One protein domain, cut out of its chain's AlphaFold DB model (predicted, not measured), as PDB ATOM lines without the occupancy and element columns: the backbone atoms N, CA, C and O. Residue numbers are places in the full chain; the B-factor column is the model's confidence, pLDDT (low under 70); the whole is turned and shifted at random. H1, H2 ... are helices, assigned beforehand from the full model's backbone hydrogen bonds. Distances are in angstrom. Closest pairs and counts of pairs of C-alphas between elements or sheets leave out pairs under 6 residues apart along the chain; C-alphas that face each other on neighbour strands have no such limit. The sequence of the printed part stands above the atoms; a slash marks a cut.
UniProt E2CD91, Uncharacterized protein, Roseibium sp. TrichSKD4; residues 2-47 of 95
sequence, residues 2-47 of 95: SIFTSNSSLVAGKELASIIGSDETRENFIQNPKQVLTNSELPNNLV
ATOM      1  N   SER A   2     130.850 156.898 187.034       30.09
ATOM      2  CA  SER A   2     131.564 156.038 186.080       30.09
ATOM      3  C   SER A   2     130.543 155.318 185.216       30.09
ATOM      4  O   SER A   2     129.751 154.530 185.729       30.09
ATOM      5  N   ILE A   3     130.557 155.599 183.916       42.53
ATOM      6  CA  ILE A   3     129.810 154.829 182.924       42.53
ATOM      7  C   ILE A   3     130.564 153.503 182.770       42.53
ATOM      8  O   ILE A   3     131.587 153.437 182.090       42.53
ATOM      9  N   PHE A   4     130.120 152.458 183.468       41.22
ATOM     10  CA  PHE A   4     130.617 151.104 183.241       41.22
ATOM     11  C   PHE A   4     130.092 150.637 181.882       41.22
ATOM     12  O   PHE A   4     128.958 150.181 181.768       41.22
ATOM     13  N   THR A   5     130.896 150.785 180.833       53.56
ATOM     14  CA  THR A   5     130.630 150.128 179.555       53.56
ATOM     15  C   THR A   5     130.918 148.642 179.737       53.56
ATOM     16  O   THR A   5     132.064 148.236 179.926       53.56
ATOM     17  N   SER A   6     129.876 147.808 179.743       63.41
ATOM     18  CA  SER A   6     130.074 146.364 179.640       63.41
ATOM     19  C   SER A   6     130.646 146.043 178.254       63.41
ATOM     20  O   SER A   6     130.411 146.767 177.282       63.41
ATOM     21  N   ASN A   7     131.382 144.934 178.128       66.31
ATOM     22  CA  ASN A   7     131.854 144.467 176.818       66.31
ATOM     23  C   ASN A   7     130.696 144.315 175.815       66.31
ATOM     24  O   ASN A   7     130.871 144.606 174.636       66.31
ATOM     25  N   SER A   8     129.505 143.936 176.288       66.50
ATOM     26  CA  SER A   8     128.300 143.840 175.464       66.50
ATOM     27  C   SER A   8     127.802 145.198 174.961       66.50
ATOM     28  O   SER A   8     127.478 145.313 173.781       66.50
ATOM     29  N   SER A   9     127.836 146.258 175.783       67.75
ATOM     30  CA  SER A   9     127.525 147.623 175.329       67.75
ATOM     31  C   SER A   9     128.499 148.108 174.256       67.75
ATOM     32  O   SER A   9     128.100 148.797 173.320       67.75
ATOM     33  N   LEU A  10     129.775 147.731 174.364       76.94
ATOM     34  CA  LEU A  10     130.801 148.119 173.398       76.94
ATOM     35  C   LEU A  10     130.650 147.383 172.055       76.94
ATOM     36  O   LEU A  10     130.863 147.984 171.002       76.94
ATOM     37  N   VAL A  11     130.265 146.104 172.079       77.00
ATOM     38  CA  VAL A  11     129.955 145.325 170.868       77.00
ATOM     39  C   VAL A  11     128.709 145.880 170.181       77.00
ATOM     40  O   VAL A  11     128.773 146.202 168.996       77.00
ATOM     41  N   ALA A  12     127.623 146.095 170.930       74.19
ATOM     42  CA  ALA A  12     126.395 146.678 170.396       74.19
ATOM     43  C   ALA A  12     126.637 148.072 169.789       74.19
ATOM     44  O   ALA A  12     126.181 148.355 168.684       74.19
ATOM     45  N   GLY A  13     127.417 148.924 170.465       75.69
ATOM     46  CA  GLY A  13     127.772 150.249 169.954       75.69
ATOM     47  C   GLY A  13     128.574 150.201 168.648       75.69
ATOM     48  O   GLY A  13     128.336 151.011 167.756       75.69
ATOM     49  N   LYS A  14     129.490 149.235 168.498       80.38
ATOM     50  CA  LYS A  14     130.250 149.040 167.251       80.38
ATOM     51  C   LYS A  14     129.375 148.551 166.101       80.38
ATOM     52  O   LYS A  14     129.532 149.046 164.987       80.38
ATOM     53  N   GLU A  15     128.471 147.609 166.358       78.44
ATOM     54  CA  GLU A  15     127.522 147.147 165.341       78.44
ATOM     55  C   GLU A  15     126.624 148.298 164.888       78.44
ATOM     56  O   GLU A  15     126.572 148.588 163.694       78.44
ATOM     57  N   LEU A  16     126.036 149.043 165.829       79.56
ATOM     58  CA  LEU A  16     125.231 150.226 165.518       79.56
ATOM     59  C   LEU A  16     126.013 151.259 164.699       79.56
ATOM     60  O   LEU A  16     125.502 151.739 163.693       79.56
ATOM     61  N   ALA A  17     127.264 151.551 165.069       79.81
ATOM     62  CA  ALA A  17     128.119 152.472 164.318       79.81
ATOM     63  C   ALA A  17     128.359 152.005 162.869       79.81
ATOM     64  O   ALA A  17     128.338 152.816 161.943       79.81
ATOM     65  N   SER A  18     128.552 150.700 162.656       80.06
ATOM     66  CA  SER A  18     128.709 150.134 161.310       80.06
ATOM     67  C   SER A  18     127.427 150.221 160.478       80.06
ATOM     68  O   SER A  18     127.491 150.435 159.272       80.06
ATOM     69  N   ILE A  19     126.266 150.125 161.134       79.06
ATOM     70  CA  ILE A  19     124.950 150.187 160.498       79.06
ATOM     71  C   ILE A  19     124.625 151.607 160.048       79.06
ATOM     72  O   ILE A  19     124.180 151.805 158.920       79.06
ATOM     73  N   ILE A  20     124.849 152.603 160.906       76.88
ATOM     74  CA  ILE A  20     124.543 154.004 160.582       76.88
ATOM     75  C   ILE A  20     125.515 154.598 159.552       76.88
ATOM     76  O   ILE A  20     125.174 155.565 158.873       76.88
ATOM     77  N   GLY A  21     126.705 154.011 159.399       79.12
ATOM     78  CA  GLY A  21     127.780 154.538 158.556       79.12
ATOM     79  C   GLY A  21     127.527 154.520 157.042       79.12
ATOM     80  O   GLY A  21     128.272 155.178 156.320       79.12
ATOM     81  N   SER A  22     126.506 153.813 156.539       80.12
ATOM     82  CA  SER A  22     126.168 153.783 155.106       80.12
ATOM     83  C   SER A  22     124.657 153.792 154.865       80.12
ATOM     84  O   SER A  22     123.893 153.316 155.704       80.12
ATOM     85  N   ASP A  23     124.222 154.341 153.729       80.31
ATOM     86  CA  ASP A  23     122.798 154.386 153.366       80.31
ATOM     87  C   ASP A  23     122.222 152.971 153.164       80.31
ATOM     88  O   ASP A  23     121.163 152.653 153.697       80.31
ATOM     89  N   GLU A  24     122.966 152.081 152.496       81.38
ATOM     90  CA  GLU A  24     122.564 150.689 152.235       81.38
ATOM     91  C   GLU A  24     122.332 149.889 153.529       81.38
ATOM     92  O   GLU A  24     121.342 149.162 153.670       81.38
ATOM     93  N   THR A  25     123.221 150.030 154.516       79.44
ATOM     94  CA  THR A  25     123.069 149.347 155.811       79.44
ATOM     95  C   THR A  25     121.961 149.956 156.662       79.44
ATOM     96  O   THR A  25     121.290 149.215 157.385       79.44
ATOM     97  N   ARG A  26     121.720 151.269 156.553       80.00
ATOM     98  CA  ARG A  26     120.585 151.937 157.210       80.00
ATOM     99  C   ARG A  26     119.250 151.437 156.667       80.00
ATOM    100  O   ARG A  26     118.379 151.081 157.460       80.00
ATOM    101  N   GLU A  27     119.098 151.338 155.349       80.88
ATOM    102  CA  GLU A  27     117.877 150.805 154.730       80.88
ATOM    103  C   GLU A  27     117.613 149.356 155.152       80.88
ATOM    104  O   GLU A  27     116.504 149.022 155.578       80.88
ATOM    105  N   ASN A  28     118.642 148.502 155.132       79.12
ATOM    106  CA  ASN A  28     118.521 147.122 155.607       79.12
ATOM    107  C   ASN A  28     118.151 147.034 157.095       79.12
ATOM    108  O   ASN A  28     117.373 146.160 157.484       79.12
ATOM    109  N   PHE A  29     118.670 147.939 157.928       80.31
ATOM    110  CA  PHE A  29     118.352 147.982 159.355       80.31
ATOM    111  C   PHE A  29     116.907 148.392 159.633       80.31
ATOM    112  O   PHE A  29     116.280 147.799 160.507       80.31
ATOM    113  N   ILE A  30     116.357 149.336 158.867       76.94
ATOM    114  CA  ILE A  30     114.941 149.722 158.968       76.94
ATOM    115  C   ILE A  30     114.035 148.531 158.630       76.94
ATOM    116  O   ILE A  30     113.053 148.282 159.325       76.94
ATOM    117  N   GLN A  31     114.374 147.775 157.581       79.06
ATOM    118  CA  GLN A  31     113.561 146.645 157.127       79.06
ATOM    119  C   GLN A  31     113.696 145.414 158.036       79.06
ATOM    120  O   GLN A  31     112.718 144.699 158.256       79.06
ATOM    121  N   ASN A  32     114.894 145.147 158.571       76.69
ATOM    122  CA  ASN A  32     115.199 143.902 159.283       76.69
ATOM    123  C   ASN A  32     116.077 144.115 160.533       76.69
ATOM    124  O   ASN A  32     117.131 143.484 160.658       76.69
ATOM    125  N   PRO A  33     115.658 144.918 161.527       71.25
ATOM    126  CA  PRO A  33     116.534 145.351 162.623       71.25
ATOM    127  C   PRO A  33     117.125 144.193 163.442       71.25
ATOM    128  O   PRO A  33     118.262 144.260 163.906       71.25
ATOM    129  N   LYS A  34     116.388 143.082 163.556       69.69
ATOM    130  CA  LYS A  34     116.831 141.861 164.248       69.69
ATOM    131  C   LYS A  34     117.936 141.099 163.518       69.69
ATOM    132  O   LYS A  34     118.738 140.444 164.171       69.69
ATOM    133  N   GLN A  35     117.961 141.146 162.185       69.44
ATOM    134  CA  GLN A  35     118.995 140.470 161.393       69.44
ATOM    135  C   GLN A  35     120.310 141.239 161.375       69.44
ATOM    136  O   GLN A  35     121.351 140.632 161.158       69.44
ATOM    137  N   VAL A  36     120.276 142.554 161.590       69.00
ATOM    138  CA  VAL A  36     121.488 143.377 161.519       69.00
ATOM    139  C   VAL A  36     122.188 143.491 162.883       69.00
ATOM    140  O   VAL A  36     123.390 143.710 162.935       69.00
ATOM    141  N   LEU A  37     121.469 143.268 163.989       70.00
ATOM    142  CA  LEU A  37     122.001 143.289 165.363       70.00
ATOM    143  C   LEU A  37     122.295 141.883 165.925       70.00
ATOM    144  O   LEU A  37     122.142 141.635 167.121       70.00
ATOM    145  N   THR A  38     122.682 140.938 165.068       66.69
ATOM    146  CA  THR A  38     122.757 139.505 165.408       66.69
ATOM    147  C   THR A  38     123.817 139.121 166.438       66.69
ATOM    148  O   THR A  38     123.641 138.084 167.075       66.69
ATOM    149  N   ASN A  39     124.898 139.894 166.616       63.53
ATOM    150  CA  ASN A  39     125.918 139.583 167.635       63.53
ATOM    151  C   ASN A  39     125.794 140.451 168.888       63.53
ATOM    152  O   ASN A  39     126.581 140.310 169.827       63.53
ATOM    153  N   SER A  40     124.809 141.343 168.920       64.19
ATOM    154  CA  SER A  40     124.480 142.094 170.113       64.19
ATOM    155  C   SER A  40     123.667 141.208 171.067       64.19
ATOM    156  O   SER A  40     122.725 140.531 170.664       64.19
ATOM    157  N   GLU A  41     123.986 141.220 172.363       68.75
ATOM    158  CA  GLU A  41     123.150 140.592 173.407       68.75
ATOM    159  C   GLU A  41     121.864 141.402 173.669       68.75
ATOM    160  O   GLU A  41     121.337 141.433 174.785       68.75
ATOM    161  N   LEU A  42     121.389 142.142 172.666       68.12
ATOM    162  CA  LEU A  42     120.279 143.050 172.835       68.12
ATOM    163  C   LEU A  42     118.945 142.289 172.922       68.12
ATOM    164  O   LEU A  42     118.775 141.227 172.317       68.12
ATOM    165  N   PRO A  43     117.961 142.826 173.664       69.75
ATOM    166  CA  PRO A  43     116.674 142.170 173.838       69.75
ATOM    167  C   PRO A  43     115.908 141.979 172.518       69.75
ATOM    168  O   PRO A  43     115.808 142.884 171.691       69.75
ATOM    169  N   ASN A  44     115.244 140.828 172.367       66.94
ATOM    170  CA  ASN A  44     114.427 140.494 171.186       66.94
ATOM    171  C   ASN A  44     113.176 141.380 170.991       66.94
ATOM    172  O   ASN A  44     112.505 141.278 169.957       66.94
ATOM    173  N   ASN A  45     112.834 142.202 171.985       73.31
ATOM    174  CA  ASN A  45     111.706 143.135 171.999       73.31
ATOM    175  C   ASN A  45     112.132 144.595 171.769       73.31
ATOM    176  O   ASN A  45     111.413 145.510 172.164       73.31
ATOM    177  N   LEU A  46     113.291 144.819 171.149       73.69
ATOM    178  CA  LEU A  46     113.708 146.146 170.716       73.69
ATOM    179  C   LEU A  46     112.719 146.762 169.724       73.69
ATOM    180  O   LEU A  46     112.287 146.116 168.767       73.69
ATOM    181  N   VAL A  47     112.426 148.039 169.949       77.88
ATOM    182  CA  VAL A  47     111.703 148.906 169.019       77.88
ATOM    183  C   VAL A  47     112.716 149.883 168.440       77.88
ATOM    184  O   VAL A  47     113.440 150.535 169.190       77.88
TER     185      VAL A  47
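Overview. This is residues 2 to 47 of the 95 residues of an uncharacterized protein of Roseibium sp. TrichSKD4 (UniProt E2CD91). The model has the shape of an open hook: a long helix, H1, forms one arm, H2 turns off its end to make a corner, and the short H3 stands at the far end of H2. From H3 the last residues, 37 to 47, fold back beside H1 as far as about Glu 41 and then turn away again, while residues 2 to 7 stick out free at the other end of H1. The printed part has 46 residues with three named helices, H1, H2 and H3 in that order along the chain, and no named strand; its class is all helix. It is only just compact, close to loose, with a radius of gyration of the C-alphas of 11.3 A, and it is only just elongated, with spans of 35 by 23 by 16 A.

Arrangement. The longest helix is H1, residues 7 to 20. H2, residues 23 to 31, touches it only at the corner by their tight link, and of H1 residues 18 to 20 alone take part. The closest C-alphas of the two are those of Ile 19 and Thr 25, 5.1 A apart. Their lines stand at a steep tilt of 67 degrees, only just short of about perpendicular, and they run opposite ways. H3, residues 33 to 36, only just touches H2, with 3 pairs of C-alphas within 8 A, and only at the corner by their tight link; the closest C-alphas are those of Phe 29 and Val 36, 6.0 A apart. H1 and H3 are close but not clearly touching: their closest C-alphas, those of Ile 19 and Val 36, are 7.7 A apart. In H1 and H2 every O i to N i+4 pair is within hydrogen-bond range. H3 is too short for such a pair, and of its 1 pair of O i to N i+3, 0 are within range.

Along the chain. H1 runs from Asn 7, with its C-alpha at (131.854, 144.467, 176.818), to Ile 20, with its C-alpha at (124.543, 154.004, 160.582), 20.2 A from first to last C-alpha. H2 spans 12.6 A from Asp 23 to Gln 31. H3 runs from Pro 33 to Val 36, 5.4 A, and its last C-alpha is at (121.488, 143.377, 161.519).

Size, cuts and confidence. The two C-alphas farthest apart are those of Ser 2 and Glu 24, at 35.4 A, and the first and last printed C-alphas, those of Ser 2 and Val 47, are 27.1 A apart. The printed part has no cut, and the links H1 to H2 and H2 to H3 are both tight. Mean pLDDT of the printed part is 71.4, and 18 residues are under 70: residues 2 to 9, 34 to 36 and 38 to 44.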